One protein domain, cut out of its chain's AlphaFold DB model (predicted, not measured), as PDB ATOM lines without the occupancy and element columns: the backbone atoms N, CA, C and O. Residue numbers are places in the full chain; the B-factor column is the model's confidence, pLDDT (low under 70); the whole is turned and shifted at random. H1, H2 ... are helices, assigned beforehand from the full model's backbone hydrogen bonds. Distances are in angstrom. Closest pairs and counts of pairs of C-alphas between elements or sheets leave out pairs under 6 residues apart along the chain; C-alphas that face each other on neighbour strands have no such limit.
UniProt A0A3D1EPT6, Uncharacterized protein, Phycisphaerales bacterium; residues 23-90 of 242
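This is residues 23 to 90 of the 242 residues of an uncharacterized protein of Phycisphaerales bacterium (UniProt A0A3D1EPT6). Three long helices lie side by side: H3 is in the middle, H1 packs on one side of it, and H4 folds back along another side, apart from H1. The short helix H2 sits near the beginnings of H1 and H3. The printed part has 68 residues with four named helices, H1 to H4 in order along the chain, and no named strand; the class is all helix. The whole is compact, with a radius of gyration of the C-alphas of 12.2 A, and flat, spanning 35 by 30 by 15 A.

Start with H1, residues 23 to 35, and look on to H3, residues 51 to 66: they touch, closest at the C-alphas of Met 26 and Ile 57, 5.9 A apart. They run the same way at a shallow tilt of 19 degrees. Between them in the chain comes H2, residues 43 to 47, close to H1 but not clearly touching it; their closest C-alphas, of Ile 25 and Leu 45, are 7.0 A apart. H2 is also close to H3 but not clearly touching it, with the closest C-alphas, of Leu 46 and Arg 54, 6.1 A apart. H4, residues 72 to 88, forms a helical hairpin with H3: they touch, closest at the C-alphas of Phe 63 and Ala 78, 5.5 A apart, and run opposite ways at a shallow tilt of 9 degrees. H4 is apart from H1 and from H2. In H1, H2, H3 and H4 every O i to N i+4 pair is within hydrogen-bond range.

Find C-alpha 23 at (26.891, 32.792, 45.450); from there H1 runs 18.5 A to C-alpha 35. H3 runs 22.8 A from C-alpha 51 at (33.248, 29.847, 32.884). H4 runs 24.2 A to C-alpha 88 at (35.587, 44.245, 31.176).

The two farthest C-alphas, of Asp 48 and Thr 70, are 35.9 A apart. The printed part has no cut, and no link is long. Confidence is low, with pLDDT under 70, at residues 87 to 90.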
ATOM      1  N   ARG A  23      26.847  31.846  44.327       83.75
ATOM      2  CA  ARG A  23      26.891  32.792  45.450       83.75
ATOM      3  C   ARG A  23      27.230  32.115  46.780       83.75
ATOM      4  O   ARG A  23      27.939  32.706  47.589       83.75
ATOM      5  N   GLU A  24      26.722  30.910  47.018       86.69
ATOM      6  CA  GLU A  24      27.044  30.131  48.220       86.69
ATOM      7  C   GLU A  24      28.496  29.652  48.189       86.69
ATOM      8  O   GLU A  24      29.197  29.804  49.187       86.69
ATOM      9  N   ILE A  25      28.970  29.185  47.028       85.31
ATOM     10  CA  ILE A  25      30.373  28.795  46.812       85.31
ATOM     11  C   ILE A  25      31.301  29.994  47.041       85.31
ATOM     12  O   ILE A  25      32.267  29.908  47.796       85.31
ATOM     13  N   MET A  26      30.965  31.151  46.464       85.50
ATOM     14  CA  MET A  26      31.694  32.404  46.678       85.50
ATOM     15  C   MET A  26      31.752  32.794  48.163       85.50
ATOM     16  O   MET A  26      32.799  33.211  48.651       85.50
ATOM     17  N   GLY A  27      30.641  32.644  48.891       85.69
ATOM     18  CA  GLY A  27      30.573  32.932  50.324       85.69
ATOM     19  C   GLY A  27      31.411  31.982  51.183       85.69
ATOM     20  O   GLY A  27      31.998  32.427  52.169       85.69
ATOM     21  N   ALA A  28      31.487  30.699  50.813       86.62
ATOM     22  CA  ALA A  28      32.342  29.717  51.478       86.62
ATOM     23  C   ALA A  28      33.827  30.050  51.269       86.62
ATOM     24  O   ALA A  28      34.550  30.244  52.240       86.62
ATOM     25  N   ILE A  29      34.242  30.263  50.016       86.00
ATOM     26  CA  ILE A  29      35.623  30.629  49.672       86.00
ATOM     27  C   ILE A  29      36.045  31.930  50.359       86.00
ATOM     28  O   ILE A  29      37.154  32.029  50.877       86.00
ATOM     29  N   ALA A  30      35.168  32.938  50.381       86.50
ATOM     30  CA  ALA A  30      35.469  34.199  51.045       86.50
ATOM     31  C   ALA A  30      35.695  34.017  52.552       86.50
ATOM     32  O   ALA A  30      36.602  34.632  53.102       86.50
ATOM     33  N   ARG A  31      34.898  33.167  53.213       87.00
ATOM     34  CA  ARG A  31      35.080  32.851  54.634       87.00
ATOM     35  C   ARG A  31      36.423  32.173  54.879       87.00
ATOM     36  O   ARG A  31      37.170  32.641  55.730       87.00
ATOM     37  N   ASP A  32      36.739  31.149  54.094       86.75
ATOM     38  CA  ASP A  32      37.982  30.392  54.242       86.75
ATOM     39  C   ASP A  32      39.211  31.286  54.037       86.75
ATOM     40  O   ASP A  32      40.178  31.176  54.780       86.75
ATOM     41  N   LEU A  33      39.162  32.219  53.080       85.88
ATOM     42  CA  LEU A  33      40.246  33.174  52.820       85.88
ATOM     43  C   LEU A  33      40.374  34.273  53.881       85.88
ATOM     44  O   LEU A  33      41.467  34.795  54.086       85.88
ATOM     45  N   ILE A  34      39.274  34.650  54.534       84.00
ATOM     46  CA  ILE A  34      39.308  35.579  55.671       84.00
ATOM     47  C   ILE A  34      39.941  34.897  56.892       84.00
ATOM     48  O   ILE A  34      40.669  35.547  57.640       84.00
ATOM     49  N   GLU A  35      39.663  33.608  57.102       86.00
ATOM     50  CA  GLU A  35      40.230  32.818  58.203       86.00
ATOM     51  C   GLU A  35      41.696  32.418  57.941       86.00
ATOM     52  O   GLU A  35      42.525  32.512  58.847       86.00
ATOM     53  N   ASP A  36      42.027  32.028  56.706       85.12
ATOM     54  CA  ASP A  36      43.374  31.693  56.239       85.12
ATOM     55  C   ASP A  36      43.640  32.278  54.831       85.12
ATOM     56  O   ASP A  36      43.245  31.690  53.818       85.12
ATOM     57  N   PRO A  37      44.392  33.391  54.727       78.81
ATOM     58  CA  PRO A  37      44.743  34.011  53.447       78.81
ATOM     59  C   PRO A  37      45.561  33.118  52.498       78.81
ATOM     60  O   PRO A  37      45.673  33.420  51.310       78.81
ATOM     61  N   MET A  38      46.160  32.029  52.988       80.31
ATOM     62  CA  MET A  38      46.900  31.072  52.158       80.31
ATOM     63  C   MET A  38      46.029  29.919  51.655       80.31
ATOM     64  O   MET A  38      46.499  29.119  50.833       80.31
ATOM     65  N   SER A  39      44.775  29.851  52.107       82.00
ATOM     66  CA  SER A  39      43.809  28.861  51.657       82.00
ATOM     67  C   SER A  39      43.613  28.944  50.141       82.00
ATOM     68  O   SER A  39      43.656  30.011  49.518       82.00
ATOM     69  N   ARG A  40      43.435  27.781  49.515       74.38
ATOM     70  CA  ARG A  40      43.132  27.676  48.088       74.38
ATOM     71  C   ARG A  40      41.681  27.238  47.940       74.38
ATOM     72  O   ARG A  40      41.298  26.290  48.623       74.38
ATOM     73  N   PRO A  41      40.907  27.864  47.036       74.25
ATOM     74  CA  PRO A  41      39.580  27.374  46.699       74.25
ATOM     75  C   PRO A  41      39.639  25.895  46.317       74.25
ATOM     76  O   PRO A  41      40.527  25.496  45.557       74.25
ATOM     77  N   ASP A  42      38.704  25.102  46.833       79.31
ATOM     78  CA  ASP A  42      38.579  23.695  46.464       79.31
ATOM     79  C   ASP A  42      38.307  23.586  44.948       79.31
ATOM     80  O   ASP A  42      37.314  24.144  44.463       79.31
ATOM     81  N   PRO A  43      39.181  22.918  44.170       77.25
ATOM     82  CA  PRO A  43      39.005  22.786  42.728       77.25
ATOM     83  C   PRO A  43      37.711  22.058  42.349       77.25
ATOM     84  O   PRO A  43      37.154  22.363  41.292       77.25
ATOM     85  N   ASP A  44      37.202  21.162  43.199       79.88
ATOM     86  CA  ASP A  44      35.966  20.423  42.931       79.88
ATOM     87  C   ASP A  44      34.737  21.341  43.048       79.88
ATOM     88  O   ASP A  44      33.813  21.241  42.241       79.88
ATOM     89  N   LEU A  45      34.761  22.327  43.957       75.44
ATOM     90  CA  LEU A  45      33.708  23.351  44.065       75.44
ATOM     91  C   LEU A  45      33.661  24.285  42.846       75.44
ATOM     92  O   LEU A  45      32.617  24.854  42.533       75.44
ATOM     93  N   LEU A  46      34.790  24.463  42.157       77.00
ATOM     94  CA  LEU A  46      34.884  25.309  40.966       77.00
ATOM     95  C   LEU A  46      34.564  24.552  39.670       77.00
ATOM     96  O   LEU A  46      34.236  25.184  38.658       77.00
ATOM     97  N   ALA A  47      34.679  23.219  39.675       78.88
ATOM     98  CA  ALA A  47      34.544  22.370  38.494       78.88
ATOM     99  C   ALA A  47      33.148  22.455  37.856       78.88
ATOM    100  O   ALA A  47      33.051  22.533  36.630       78.88
ATOM    101  N   ASP A  48      32.105  22.545  38.683       80.00
ATOM    102  CA  ASP A  48      30.697  22.556  38.258       80.00
ATOM    103  C   ASP A  48      30.170  23.951  37.869       80.00
ATOM    104  O   ASP A  48      29.029  24.099  37.426       80.00
ATOM    105  N   LEU A  49      30.994  24.994  38.008       80.81
ATOM    106  CA  LEU A  49      30.629  26.365  37.661       80.81
ATOM    107  C   LEU A  49      30.783  26.651  36.166       80.81
ATOM    108  O   LEU A  49      31.718  26.185  35.510       80.81
ATOM    109  N   GLY A  50      29.911  27.516  35.642       81.44
ATOM    110  CA  GLY A  50      30.109  28.111  34.323       81.44
ATOM    111  C   GLY A  50      31.384  28.962  34.279       81.44
ATOM    112  O   GLY A  50      31.804  29.517  35.294       81.44
ATOM    113  N   THR A  51      31.981  29.110  33.090       79.81
ATOM    114  CA  THR A  51      33.248  29.847  32.884       79.81
ATOM    115  C   THR A  51      33.229  31.232  33.518       79.81
ATOM    116  O   THR A  51      34.158  31.603  34.225       79.81
ATOM    117  N   ARG A  52      32.125  31.964  33.323       77.38
ATOM    118  CA  ARG A  52      31.927  33.287  33.911       77.38
ATOM    119  C   ARG A  52      32.022  33.216  35.435       77.38
ATOM    120  O   ARG A  52      32.873  33.878  36.010       77.38
ATOM    121  N   ASP A  53      31.181  32.411  36.082       81.00
ATOM    122  CA  ASP A  53      31.114  32.315  37.548       81.00
ATOM    123  C   ASP A  53      32.455  31.909  38.168       81.00
ATOM    124  O   ASP A  53      32.852  32.465  39.193       81.00
ATOM    125  N   ARG A  54      33.189  31.002  37.513       83.88
ATOM    126  CA  ARG A  54      34.545  30.625  37.922       83.88
ATOM    127  C   ARG A  54      35.500  31.820  37.893       83.88
ATOM    128  O   ARG A  54      36.165  32.074  38.893       83.88
ATOM    129  N   GLU A  55      35.518  32.590  36.804       82.56
ATOM    130  CA  GLU A  55      36.352  33.795  36.689       82.56
ATOM    131  C   GLU A  55      36.021  34.829  37.782       82.56
ATOM    132  O   GLU A  55      36.933  35.365  38.410       82.56
ATOM    133  N   TRP A  56      34.735  35.074  38.073       83.00
ATOM    134  CA  TRP A  56      34.326  35.998  39.148       83.00
ATOM    135  C   TRP A  56      34.844  35.554  40.518       83.00
ATOM    136  O   TRP A  56      35.348  36.371  41.292       83.00
ATOM    137  N   ILE A  57      34.713  34.263  40.829       86.50
ATOM    138  CA  ILE A  57      35.151  33.708  42.111       86.50
ATOM    139  C   ILE A  57      36.674  33.760  42.238       86.50
ATOM    140  O   ILE A  57      37.180  34.137  43.294       86.50
ATOM    141  N   GLU A  58      37.413  33.455  41.173       86.19
ATOM    142  CA  GLU A  58      38.876  33.548  41.160       86.19
ATOM    143  C   GLU A  58      39.370  34.993  41.333       86.19
ATOM    144  O   GLU A  58      40.319  35.235  42.086       86.19
ATOM    145  N   LEU A  59      38.707  35.962  40.690       87.38
ATOM    146  CA  LEU A  59      39.010  37.387  40.841       87.38
ATOM    147  C   LEU A  59      38.773  37.868  42.277       87.38
ATOM    148  O   LEU A  59      39.642  38.532  42.850       87.38
ATOM    149  N   LEU A  60      37.644  37.494  42.888       88.25
ATOM    150  CA  LEU A  60      37.367  37.816  44.289       88.25
ATOM    151  C   LEU A  60      38.375  37.147  45.232       88.25
ATOM    152  O   LEU A  60      38.914  37.800  46.123       88.25
ATOM    153  N   ALA A  61      38.666  35.862  45.024       87.62
ATOM    154  CA  ALA A  61      39.630  35.119  45.828       87.62
ATOM    155  C   ALA A  61      41.037  35.722  45.736       87.62
ATOM    156  O   ALA A  61      41.791  35.723  46.706       87.62
ATOM    157  N   ARG A  62      41.426  36.249  44.571       87.88
ATOM    158  CA  ARG A  62      42.674  37.003  44.424       87.88
ATOM    159  C   ARG A  62      42.645  38.305  45.221       87.88
ATOM    160  O   ARG A  62      43.597  38.562  45.947       87.88
ATOM    161  N   PHE A  63      41.571  39.084  45.115       90.94
ATOM    162  CA  PHE A  63      41.426  40.327  45.871       90.94
ATOM    163  C   PHE A  63      41.536  40.098  47.384       90.94
ATOM    164  O   PHE A  63      42.300  40.794  48.042       90.94
ATOM    165  N   LEU A  64      40.840  39.093  47.925       89.88
ATOM    166  CA  LEU A  64      40.878  38.787  49.360       89.88
ATOM    167  C   LEU A  64      42.275  38.371  49.847       89.88
ATOM    168  O   LEU A  64      42.637  38.698  50.969       89.88
ATOM    169  N   ARG A  65      43.079  37.711  49.006       87.31
ATOM    170  CA  ARG A  65      44.474  37.358  49.334       87.31
ATOM    171  C   ARG A  65      45.424  38.552  49.327       87.31
ATOM    172  O   ARG A  65      46.423  38.539  50.033       87.31
ATOM    173  N   GLU A  66      45.139  39.550  48.495       87.19
ATOM    174  CA  GLU A  66      45.911  40.795  48.407       87.19
ATOM    175  C   GLU A  66      45.409  41.864  49.401       87.19
ATOM    176  O   GLU A  66      45.998  42.939  49.497       87.19
ATOM    177  N   LEU A  67      44.323  41.590  50.134       87.56
ATOM    178  CA  LEU A  67      43.745  42.516  51.099       87.56
ATOM    179  C   LEU A  67      44.627  42.608  52.347       87.56
ATOM    180  O   LEU A  67      44.733  41.663  53.125       87.56
ATOM    181  N   ASP A  68      45.205  43.786  52.565       84.56
ATOM    182  CA  ASP A  68      45.988  44.106  53.754       84.56
ATOM    183  C   ASP A  68      45.396  45.358  54.426       84.56
ATOM    184  O   ASP A  68      45.524  46.469  53.898       84.56
ATOM    185  N   PRO A  69      44.740  45.224  55.595       82.81
ATOM    186  CA  PRO A  69      44.147  46.360  56.297       82.81
ATOM    187  C   PRO A  69      45.189  47.355  56.830       82.81
ATOM    188  O   PRO A  69      44.826  48.471  57.208       82.81
ATOM    189  N   THR A  70      46.466  46.972  56.878       91.62
ATOM    190  CA  THR A  70      47.581  47.830  57.295       91.62
ATOM    191  C   THR A  70      48.291  48.507  56.121       91.62
ATOM    192  O   THR A  70      49.010  49.484  56.341       91.62
ATOM    193  N   ASP A  71      48.014  48.072  54.887       91.44
ATOM    194  CA  ASP A  71      48.496  48.679  53.644       91.44
ATOM    195  C   ASP A  71      47.320  49.085  52.725       91.44
ATOM    196  O   ASP A  71      46.898  48.348  51.819       91.44
ATOM    197  N   PRO A  72      46.779  50.303  52.921       90.69
ATOM    198  CA  PRO A  72      45.703  50.833  52.093       90.69
ATOM    199  C   PRO A  72      46.063  50.952  50.606       90.69
ATOM    200  O   PRO A  72      45.161  50.919  49.767       90.69
ATOM    201  N   GLU A  73      47.344  51.113  50.254       89.25
ATOM    202  CA  GLU A  73      47.758  51.285  48.858       89.25
ATOM    203  C   GLU A  73      47.663  49.964  48.096       89.25
ATOM    204  O   GLU A  73      47.099  49.921  46.995       89.25
ATOM    205  N   THR A  74      48.158  48.881  48.697       88.75
ATOM    206  CA  THR A  74      48.037  47.532  48.133       88.75
ATOM    207  C   THR A  74      46.571  47.129  48.004       88.75
ATOM    208  O   THR A  74      46.139  46.735  46.916       88.75
ATOM    209  N   THR A  75      45.764  47.364  49.041       90.25
ATOM    210  CA  THR A  75      44.321  47.087  48.995       90.25
ATOM    211  C   THR A  75      43.616  47.888  47.893       90.25
ATOM    212  O   THR A  75      42.830  47.334  47.122       90.25
ATOM    213  N   ALA A  76      43.917  49.185  47.750       87.06
ATOM    214  CA  ALA A  76      43.326  50.015  46.700       87.06
ATOM    215  C   ALA A  76      43.720  49.542  45.291       87.06
ATOM    216  O   ALA A  76      42.913  49.616  44.363       87.06
ATOM    217  N   ARG A  77      44.950  49.053  45.116       88.00
ATOM    218  CA  ARG A  77      45.427  48.495  43.846       88.00
ATOM    219  C   ARG A  77      44.703  47.198  43.497       88.00
ATOM    220  O   ARG A  77      44.209  47.085  42.378       88.00
ATOM    221  N   ALA A  78      44.589  46.273  44.447       87.19
ATOM    222  CA  ALA A  78      43.865  45.018  44.270       87.19
ATOM    223  C   ALA A  78      42.379  45.266  43.954       87.19
ATOM    224  O   ALA A  78      41.826  44.656  43.039       87.19
ATOM    225  N   ALA A  79      41.748  46.224  44.646       88.81
ATOM    226  CA  ALA A  79      40.362  46.618  44.397       88.81
ATOM    227  C   ALA A  79      40.156  47.182  42.981       88.81
ATOM    228  O   ALA A  79      39.159  46.860  42.342       88.81
ATOM    229  N   ARG A  80      41.100  47.992  42.473       86.50
ATOM    230  CA  ARG A  80      41.051  48.499  41.089       86.50
ATOM    231  C   ARG A  80      41.177  47.373  40.072       86.50
ATOM    232  O   ARG A  80      40.375  47.318  39.160       86.50
ATOM    233  N   VAL A  81      42.117  46.445  40.270       85.81
ATOM    234  CA  VAL A  81      42.269  45.280  39.380       85.81
ATOM    235  C   VAL A  81      41.000  44.434  39.353       85.81
ATOM    236  O   VAL A  81      40.592  43.998  38.281       85.81
ATOM    237  N   LEU A  82      40.375  44.203  40.516       87.31
ATOM    238  CA  LEU A  82      39.079  43.538  40.579       87.31
ATOM    239  C   LEU A  82      38.063  44.326  39.748       87.31
ATOM    240  O   LEU A  82      37.566  43.783  38.770       87.31
ATOM    241  N   ALA A  83      37.818  45.596  40.086       81.75
ATOM    242  CA  ALA A  83      36.841  46.451  39.412       81.75
ATOM    243  C   ALA A  83      37.029  46.494  37.887       81.75
ATOM    244  O   ALA A  83      36.077  46.209  37.168       81.75
ATOM    245  N   ASP A  84      38.254  46.727  37.406       77.69
ATOM    246  CA  ASP A  84      38.584  46.781  35.977       77.69
ATOM    247  C   ASP A  84      38.193  45.470  35.263       77.69
ATOM    248  O   ASP A  84      37.589  45.495  34.193       77.69
ATOM    249  N   ARG A  85      38.456  44.305  35.877       79.44
ATOM    250  CA  ARG A  85      38.070  42.994  35.320       79.44
ATOM    251  C   ARG A  85      36.562  42.753  35.342       79.44
ATOM    252  O   ARG A  85      36.026  42.150  34.413       79.44
ATOM    253  N   LEU A  86      35.875  43.214  36.387       75.25
ATOM    254  CA  LEU A  86      34.413  43.129  36.453       75.25
ATOM    255  C   LEU A  86      33.764  44.012  35.385       75.25
ATOM    256  O   LEU A  86      32.759  43.615  34.789       75.25
ATOM    257  N   ASP A  87      34.346  45.183  35.133       69.88
ATOM    258  CA  ASP A  87      33.886  46.122  34.117       69.88
ATOM    259  C   ASP A  87      34.150  45.600  32.700       69.88
ATOM    260  O   ASP A  87      33.233  45.665  31.880       69.88
ATOM    261  N   GLU A  88      35.307  44.971  32.433       68.00
ATOM    262  CA  GLU A  88      35.587  44.245  31.176       68.00
ATOM    263  C   GLU A  88      34.506  43.191  30.866       68.00
ATOM    264  O   GLU A  88      34.108  43.013  29.714       68.00
ATOM    265  N   GLN A  89      34.001  42.505  31.895       68.44
ATOM    266  CA  GLN A  89      32.954  41.482  31.780       68.44
ATOM    267  C   GLN A  89      31.525  42.050  31.796       68.44
ATOM    268  O   GLN A  89      30.529  41.301  31.791       68.44
ATOM    269  N   SER A  90      31.396  43.369  31.870       67.50
ATOM    270  CA  SER A  90      30.116  44.045  31.926       67.50
ATOM    271  C   SER A  90      29.721  44.586  30.552       67.50
ATOM    272  O   SER A  90      30.556  44.938  29.729       67.50
TER     273      SER A  90